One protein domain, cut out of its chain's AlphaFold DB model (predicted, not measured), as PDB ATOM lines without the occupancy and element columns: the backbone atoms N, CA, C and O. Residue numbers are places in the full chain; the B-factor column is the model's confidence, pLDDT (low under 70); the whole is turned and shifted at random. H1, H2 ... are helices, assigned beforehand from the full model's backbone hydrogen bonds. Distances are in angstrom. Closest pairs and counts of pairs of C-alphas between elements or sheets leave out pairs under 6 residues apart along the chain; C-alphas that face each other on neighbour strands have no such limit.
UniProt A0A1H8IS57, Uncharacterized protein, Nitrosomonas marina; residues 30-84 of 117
ATOM      1  N   LYS A  30     171.403 193.596 107.866       84.69
ATOM      2  CA  LYS A  30     170.358 194.126 106.979       84.69
ATOM      3  C   LYS A  30     170.394 193.476 105.594       84.69
ATOM      4  O   LYS A  30     169.381 192.957 105.141       84.69
ATOM      5  N   MET A  31     171.574 193.386 104.979       85.56
ATOM      6  CA  MET A  31     171.735 192.744 103.669       85.56
ATOM      7  C   MET A  31     171.362 191.255 103.687       85.56
ATOM      8  O   MET A  31     170.840 190.742 102.697       85.56
ATOM      9  N   ARG A  32     171.583 190.548 104.807       83.19
ATOM     10  CA  ARG A  32     171.140 189.146 104.950       83.19
ATOM     11  C   ARG A  32     169.622 189.034 104.986       83.19
ATOM     12  O   ARG A  32     169.072 188.151 104.331       83.19
ATOM     13  N   SER A  33     168.960 189.919 105.725       84.69
ATOM     14  CA  SER A  33     167.498 189.968 105.785       84.69
ATOM     15  C   SER A  33     166.898 190.312 104.424       84.69
ATOM     16  O   SER A  33     166.004 189.604 103.970       84.69
ATOM     17  N   ASP A  34     167.441 191.312 103.730       86.19
ATOM     18  CA  ASP A  34     166.968 191.716 102.399       86.19
ATOM     19  C   ASP A  34     167.127 190.584 101.377       86.19
ATOM     20  O   ASP A  34     166.226 190.324 100.577       86.19
ATOM     21  N   LYS A  35     168.250 189.856 101.436       88.12
ATOM     22  CA  LYS A  35     168.461 188.660 100.615       88.12
ATOM     23  C   LYS A  35     167.438 187.569 100.938       88.12
ATOM     24  O   LYS A  35     166.844 187.021 100.018       88.12
ATOM     25  N   ALA A  36     167.193 187.287 102.218       85.62
ATOM     26  CA  ALA A  36     166.217 186.279 102.629       85.62
ATOM     27  C   ALA A  36     164.785 186.641 102.201       85.62
ATOM     28  O   ALA A  36     164.033 185.764 101.791       85.62
ATOM     29  N   ILE A  37     164.417 187.925 102.233       86.81
ATOM     30  CA  ILE A  37     163.115 188.400 101.741       86.81
ATOM     31  C   ILE A  37     163.006 188.204 100.225       86.81
ATOM     32  O   ILE A  37     161.971 187.744  99.745       86.81
ATOM     33  N   LYS A  38     164.062 188.527  99.465       89.69
ATOM     34  CA  LYS A  38     164.098 188.289  98.013       89.69
ATOM     35  C   LYS A  38     163.977 186.802  97.682       89.69
ATOM     36  O   LYS A  38     163.173 186.448  96.827       89.69
ATOM     37  N   GLU A  39     164.721 185.947  98.384       88.50
ATOM     38  CA  GLU A  39     164.630 184.489  98.231       88.50
ATOM     39  C   GLU A  39     163.223 183.975  98.558       88.50
ATOM     40  O   GLU A  39     162.691 183.148  97.827       88.50
ATOM     41  N   TRP A  40     162.596 184.492  99.615       87.06
ATOM     42  CA  TRP A  40     161.243 184.098 100.003       87.06
ATOM     43  C   TRP A  40     160.188 184.495  98.964       87.06
ATOM     44  O   TRP A  40     159.330 183.684  98.625       87.06
ATOM     45  N   ARG A  41     160.267 185.717  98.422       87.50
ATOM     46  CA  ARG A  41     159.368 186.163  97.343       87.50
ATOM     47  C   ARG A  41     159.529 185.289  96.106       87.50
ATOM     48  O   ARG A  41     158.544 184.765  95.606       87.50
ATOM     49  N   HIS A  42     160.776 185.063  95.694       90.38
ATOM     50  CA  HIS A  42     161.075 184.186  94.569       90.38
ATOM     51  C   HIS A  42     160.509 182.780  94.788       90.38
ATOM     52  O   HIS A  42     159.858 182.244  93.901       90.38
ATOM     53  N   PHE A  43     160.681 182.224  95.990       87.56
ATOM     54  CA  PHE A  43     160.112 180.931  96.350       87.56
ATOM     55  C   PHE A  43     158.585 180.906  96.200       87.56
ATOM     56  O   PHE A  43     158.063 179.947  95.652       87.56
ATOM     57  N   ILE A  44     157.850 181.935  96.628       85.56
ATOM     58  CA  ILE A  44     156.386 181.969  96.460       85.56
ATOM     59  C   ILE A  44     155.979 181.966  94.982       85.56
ATOM     60  O   ILE A  44     155.021 181.274  94.619       85.56
ATOM     61  N   ASP A  45     156.716 182.701  94.153       89.19
ATOM     62  CA  ASP A  45     156.421 182.838  92.729       89.19
ATOM     63  C   ASP A  45     156.706 181.538  91.963       89.19
ATOM     64  O   ASP A  45     155.925 181.151  91.095       89.19
ATOM     65  N   THR A  46     157.792 180.834  92.298       91.50
ATOM     66  CA  THR A  46     158.230 179.636  91.558       91.50
ATOM     67  C   THR A  46     157.838 178.302  92.187       91.50
ATOM     68  O   THR A  46     157.910 177.282  91.504       91.50
ATOM     69  N   ALA A  47     157.482 178.256  93.473       87.44
ATOM     70  CA  ALA A  47     157.233 176.990  94.160       87.44
ATOM     71  C   ALA A  47     155.991 176.277  93.624       87.44
ATOM     72  O   ALA A  47     154.946 176.885  93.356       87.44
ATOM     73  N   SER A  48     156.093 174.952  93.560       88.62
ATOM     74  CA  SER A  48     154.967 174.083  93.244       88.62
ATOM     75  C   SER A  48     153.906 174.113  94.351       88.62
ATOM     76  O   SER A  48     154.189 174.384  95.522       88.62
ATOM     77  N   GLU A  49     152.665 173.766  94.008       87.50
ATOM     78  CA  GLU A  49     151.569 173.669  94.983       87.50
ATOM     79  C   GLU A  49     151.859 172.662  96.111       87.50
ATOM     80  O   GLU A  49     151.430 172.849  97.252       87.50
ATOM     81  N   ALA A  50     152.629 171.608  95.820       84.12
ATOM     82  CA  ALA A  50     153.051 170.630  96.819       84.12
ATOM     83  C   ALA A  50     154.008 171.253  97.848       84.12
ATOM     84  O   ALA A  50     153.795 171.122  99.053       84.12
ATOM     85  N   GLU A  51     155.019 171.989  97.389       85.25
ATOM     86  CA  GLU A  51     155.980 172.671  98.262       85.25
ATOM     87  C   GLU A  51     155.301 173.768  99.085       85.25
ATOM     88  O   GLU A  51     155.528 173.868 100.293       85.25
ATOM     89  N   LYS A  52     154.392 174.535  98.466       86.44
ATOM     90  CA  LYS A  52     153.571 175.539  99.156       86.44
ATOM     91  C   LYS A  52     152.748 174.916 100.281       86.44
ATOM     92  O   LYS A  52     152.708 175.476 101.376       86.44
ATOM     93  N   LYS A  53     152.141 173.742 100.067       86.56
ATOM     94  CA  LYS A  53     151.408 173.014 101.121       86.56
ATOM     95  C   LYS A  53     152.302 172.623 102.294       86.56
ATOM     96  O   LYS A  53     151.869 172.771 103.437       86.56
ATOM     97  N   VAL A  54     153.530 172.172 102.032       84.00
ATOM     98  CA  VAL A  54     154.485 171.797 103.086       84.00
ATOM     99  C   VAL A  54     154.803 172.990 103.984       84.00
ATOM    100  O   VAL A  54     154.829 172.837 105.201       84.00
ATOM    101  N   VAL A  55     154.985 174.186 103.422       86.12
ATOM    102  CA  VAL A  55     155.453 175.358 104.187       86.12
ATOM    103  C   VAL A  55     154.350 176.330 104.617       86.12
ATOM    104  O   VAL A  55     154.625 177.271 105.357       86.12
ATOM    105  N   ARG A  56     153.091 176.104 104.216       85.19
ATOM    106  CA  ARG A  56     151.943 176.998 104.484       85.19
ATOM    107  C   ARG A  56     151.719 177.317 105.967       85.19
ATOM    108  O   ARG A  56     151.162 178.359 106.293       85.19
ATOM    109  N   HIS A  57     152.109 176.415 106.862       85.12
ATOM    110  CA  HIS A  57     151.909 176.566 108.303       85.12
ATOM    111  C   HIS A  57     152.962 177.464 108.977       85.12
ATOM    112  O   HIS A  57     152.819 177.797 110.155       85.12
ATOM    113  N   LEU A  58     154.014 177.865 108.257       83.38
ATOM    114  CA  LEU A  58     155.052 178.733 108.798       83.38
ATOM    115  C   LEU A  58     154.542 180.173 108.926       83.38
ATOM    116  O   LEU A  58     154.114 180.795 107.955       83.38
ATOM    117  N   LYS A  59     154.622 180.732 110.138       76.75
ATOM    118  CA  LYS A  59     154.297 182.140 110.398       76.75
ATOM    119  C   LYS A  59     155.524 183.030 110.185       76.75
ATOM    120  O   LYS A  59     156.613 182.730 110.662       76.75
ATOM    121  N   MET A  60     155.313 184.193 109.569       65.75
ATOM    122  CA  MET A  60     156.348 185.200 109.266       65.75
ATOM    123  C   MET A  60     156.976 185.886 110.505       65.75
ATOM    124  O   MET A  60     157.856 186.730 110.354       65.75
ATOM    125  N   GLY A  61     156.555 185.552 111.731       65.81
ATOM    126  CA  GLY A  61     156.944 186.263 112.960       65.81
ATOM    127  C   GLY A  61     158.374 186.015 113.463       65.81
ATOM    128  O   GLY A  61     158.826 186.715 114.359       65.81
ATOM    129  N   ILE A  62     159.097 185.045 112.895       66.25
ATOM    130  CA  ILE A  62     160.421 184.591 113.378       66.25
ATOM    131  C   ILE A  62     161.574 185.325 112.647       66.25
ATOM    132  O   ILE A  62     162.755 185.121 112.920       66.25
ATOM    133  N   GLY A  63     161.237 186.226 111.714       80.19
ATOM    134  CA  GLY A  63     162.190 186.942 110.864       80.19
ATOM    135  C   GLY A  63     162.549 186.170 109.589       80.19
ATOM    136  O   GLY A  63     162.593 184.939 109.561       80.19
ATOM    137  N   ALA A  64     162.822 186.908 108.508       80.31
ATOM    138  CA  ALA A  64     162.971 186.348 107.158       80.31
ATOM    139  C   ALA A  64     164.081 185.287 107.041       80.31
ATOM    140  O   ALA A  64     163.929 184.288 106.340       80.31
ATOM    141  N   VAL A  65     165.192 185.471 107.759       85.44
ATOM    142  CA  VAL A  65     166.328 184.536 107.728       85.44
ATOM    143  C   VAL A  65     165.975 183.201 108.391       85.44
ATOM    144  O   VAL A  65     166.290 182.141 107.848       85.44
ATOM    145  N   ALA A  66     165.311 183.244 109.549       86.38
ATOM    146  CA  ALA A  66     164.890 182.043 110.265       86.38
ATOM    147  C   ALA A  66     163.825 181.280 109.472       86.38
ATOM    148  O   ALA A  66     163.917 180.062 109.328       86.38
ATOM    149  N   LEU A  67     162.885 182.008 108.870       87.25
ATOM    150  CA  LEU A  67     161.864 181.433 108.004       87.25
ATOM    151  C   LEU A  67     162.472 180.669 106.819       87.25
ATOM    152  O   LEU A  67     162.136 179.510 106.596       87.25
ATOM    153  N   MET A  68     163.409 181.278 106.090       88.75
ATOM    154  CA  MET A  68     164.056 180.619 104.948       88.75
ATOM    155  C   MET A  68     164.903 179.413 105.359       88.75
ATOM    156  O   MET A  68     165.054 178.459 104.593       88.75
ATOM    157  N   ARG A  69     165.478 179.430 106.566       89.31
ATOM    158  CA  ARG A  69     166.163 178.256 107.117       89.31
ATOM    159  C   ARG A  69     165.182 177.106 107.341       89.31
ATOM    160  O   ARG A  69     165.496 175.976 106.978       89.31
ATOM    161  N   GLU A  70     164.009 177.411 107.878       89.69
ATOM    162  CA  GLU A  70     162.987 176.416 108.180       89.69
ATOM    163  C   GLU A  70     162.330 175.840 106.921       89.69
ATOM    164  O   GLU A  70     162.188 174.625 106.803       89.69
ATOM    165  N   ILE A  71     162.043 176.686 105.927       88.88
ATOM    166  CA  ILE A  71     161.573 176.255 104.600       88.88
ATOM    167  C   ILE A  71     162.544 175.232 103.998       88.88
ATOM    168  O   ILE A  71     162.132 174.148 103.590       88.88
ATOM    169  N   ARG A  72     163.851 175.532 104.000       89.50
ATOM    170  CA  ARG A  72     164.874 174.610 103.480       89.50
ATOM    171  C   ARG A  72     164.920 173.290 104.251       89.50
ATOM    172  O   ARG A  72     165.081 172.242 103.630       89.50
ATOM    173  N   ARG A  73     164.758 173.331 105.578       91.81
ATOM    174  CA  ARG A  73     164.719 172.131 106.426       91.81
ATOM    175  C   ARG A  73     163.533 171.233 106.065       91.81
ATOM    176  O   ARG A  73     163.732 170.057 105.770       91.81
ATOM    177  N   LEU A  74     162.323 171.795 106.029       89.62
ATOM    178  CA  LEU A  74     161.092 171.050 105.746       89.62
ATOM    179  C   LEU A  74     161.081 170.437 104.343       89.62
ATOM    180  O   LEU A  74     160.684 169.283 104.179       89.62
ATOM    181  N   LEU A  75     161.540 171.180 103.335       88.06
ATOM    182  CA  LEU A  75     161.624 170.664 101.968       88.06
ATOM    183  C   LEU A  75     162.654 169.533 101.847       88.06
ATOM    184  O   LEU A  75     162.386 168.535 101.178       88.06
ATOM    185  N   GLY A  76     163.792 169.639 102.540       88.38
ATOM    186  CA  GLY A  76     164.785 168.564 102.606       88.38
ATOM    187  C   GLY A  76     164.225 167.287 103.236       88.38
ATOM    188  O   GLY A  76     164.387 166.200 102.686       88.38
ATOM    189  N   GLU A  77     163.497 167.418 104.347       87.31
ATOM    190  CA  GLU A  77     162.844 166.284 105.013       87.31
ATOM    191  C   GLU A  77     161.735 165.660 104.166       87.31
ATOM    192  O   GLU A  77     161.619 164.436 104.110       87.31
ATOM    193  N   SER A  78     160.927 166.480 103.489       84.44
ATOM    194  CA  SER A  78     159.890 165.986 102.580       84.44
ATOM    195  C   SER A  78     160.505 165.200 101.426       84.44
ATOM    196  O   SER A  78     160.019 164.118 101.106       84.44
ATOM    197  N   LYS A  79     161.589 165.701 100.824       83.06
ATOM    198  CA  LYS A  79     162.265 165.013  99.719       83.06
ATOM    199  C   LYS A  79     162.835 163.662 100.158       83.06
ATOM    200  O   LYS A  79     162.608 162.664  99.480       83.06
ATOM    201  N   ALA A  80     163.494 163.620 101.316       82.06
ATOM    202  CA  ALA A  80     164.061 162.389 101.866       82.06
ATOM    203  C   ALA A  80     162.992 161.317 102.152       82.06
ATOM    204  O   ALA A  80     163.244 160.128 101.975       82.06
ATOM    205  N   LYS A  81     161.783 161.727 102.560       77.00
ATOM    206  CA  LYS A  81     160.653 160.806 102.762       77.00
ATOM    207  C   LYS A  81     160.073 160.283 101.445       77.00
ATOM    208  O   LYS A  81     159.618 159.146 101.404       77.00
ATOM    209  N   CYS A  82     160.096 161.085 100.381       67.88
ATOM    210  CA  CYS A  82     159.553 160.700  99.076       67.88
ATOM    211  C   CYS A  82     160.488 159.791  98.257       67.88
ATOM    212  O   CYS A  82     159.999 159.036  97.423       67.88
ATOM    213  N   GLU A  83     161.808 159.831  98.477       64.88
ATOM    214  CA  GLU A  83     162.775 158.977  97.757       64.88
ATOM    215  C   GLU A  83     162.726 157.494  98.177       64.88
ATOM    216  O   GLU A  83     163.243 156.639  97.461       64.88
ATOM    217  N   ILE A  84     162.082 157.157  99.301       60.28
ATOM    218  CA  ILE A  84     162.071 155.799  99.868       60.28
ATOM    219  C   ILE A  84     160.641 155.251  99.890       60.28
ATOM    220  O   ILE A  84     160.051 155.013 100.941       60.28
TER     221      ILE A  84
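What this domain is: This is residues 30 to 84 of the 117 residues of an uncharacterized protein of Nitrosomonas marina (UniProt A0A1H8IS57). Two long helices, H1 and H3, make a V: they meet near the beginning of each, around Ala 36 and Val 65, and spread apart as they run the same way. The short helix H2 sits at the open side of the V, packed on H3 and near the far part of H1, and residues 56 to 63 lead back from it to the place where the V closes; the last residues, 79 to 84, stick out beyond the rest. The printed part has 55 residues with three named helices, in the order H1, H2, H3, and no named strand; its class is all helix. It is only just compact, close to loose, with a radius of gyration of the C-alphas of 11.7 A, and the C-alphas span 40 by 19 by 17 A.

Where its parts are: H1 runs from residue 30 to residue 46 and is 24.4 A long from first to last C-alpha, beginning with C-alpha 30 at (170.358, 194.126, 106.979). H2 follows with residues 49 to 55, 10.1 A from first to last C-alpha, and its C-alpha 49 is at (151.569, 173.669, 94.983). H3, the longest helix, holds residues 64 to 82 and measures 27.1 A, ending with C-alpha 82 at (159.553, 160.700, 99.076).

How they stand to each other: H1 and H3 touch, and the closest C-alphas, those of Ala 36 and Val 65, are 5.4 A apart. H3 touches H1 with residues 64 to 68 alone. The two helices run the same way at a steep tilt of 42 degrees. H1 and H2 are close but not clearly touching, their closest C-alphas being those of Ile 44 and Lys 52, 7.5 A apart. They run opposite ways at a tilt of 36 degrees, only just steep. H2 touches H3, with the closest C-alphas, those of Val 55 and Ile 71, 6.2 A apart. Here H3 takes part with residues 71 to 78 alone. H2 and H3 run opposite ways at a steep tilt of 61 degrees. In H1, H2 and H3 every backbone O i to N i+4 pair is within hydrogen-bond range.

The domain as a whole: The two C-alphas farthest apart are those of Lys 30 and Ile 84, at 39.9 A, the first and last printed residues. Residues 45 to 50 stand free, and so do residues 79 to 84, of which 79 to 82 belong to H3. Without these stretches the body has 43 residues and spans 30 by 19 by 15 A. The link from H1 to H2 is tight, with 2 residues, and the link from H2 to H3 is short, with 8 residues. The printed part has no cut. The mean pLDDT of the printed part is 83.9, and it is under 70 in residues 60 to 62 and 82 to 84.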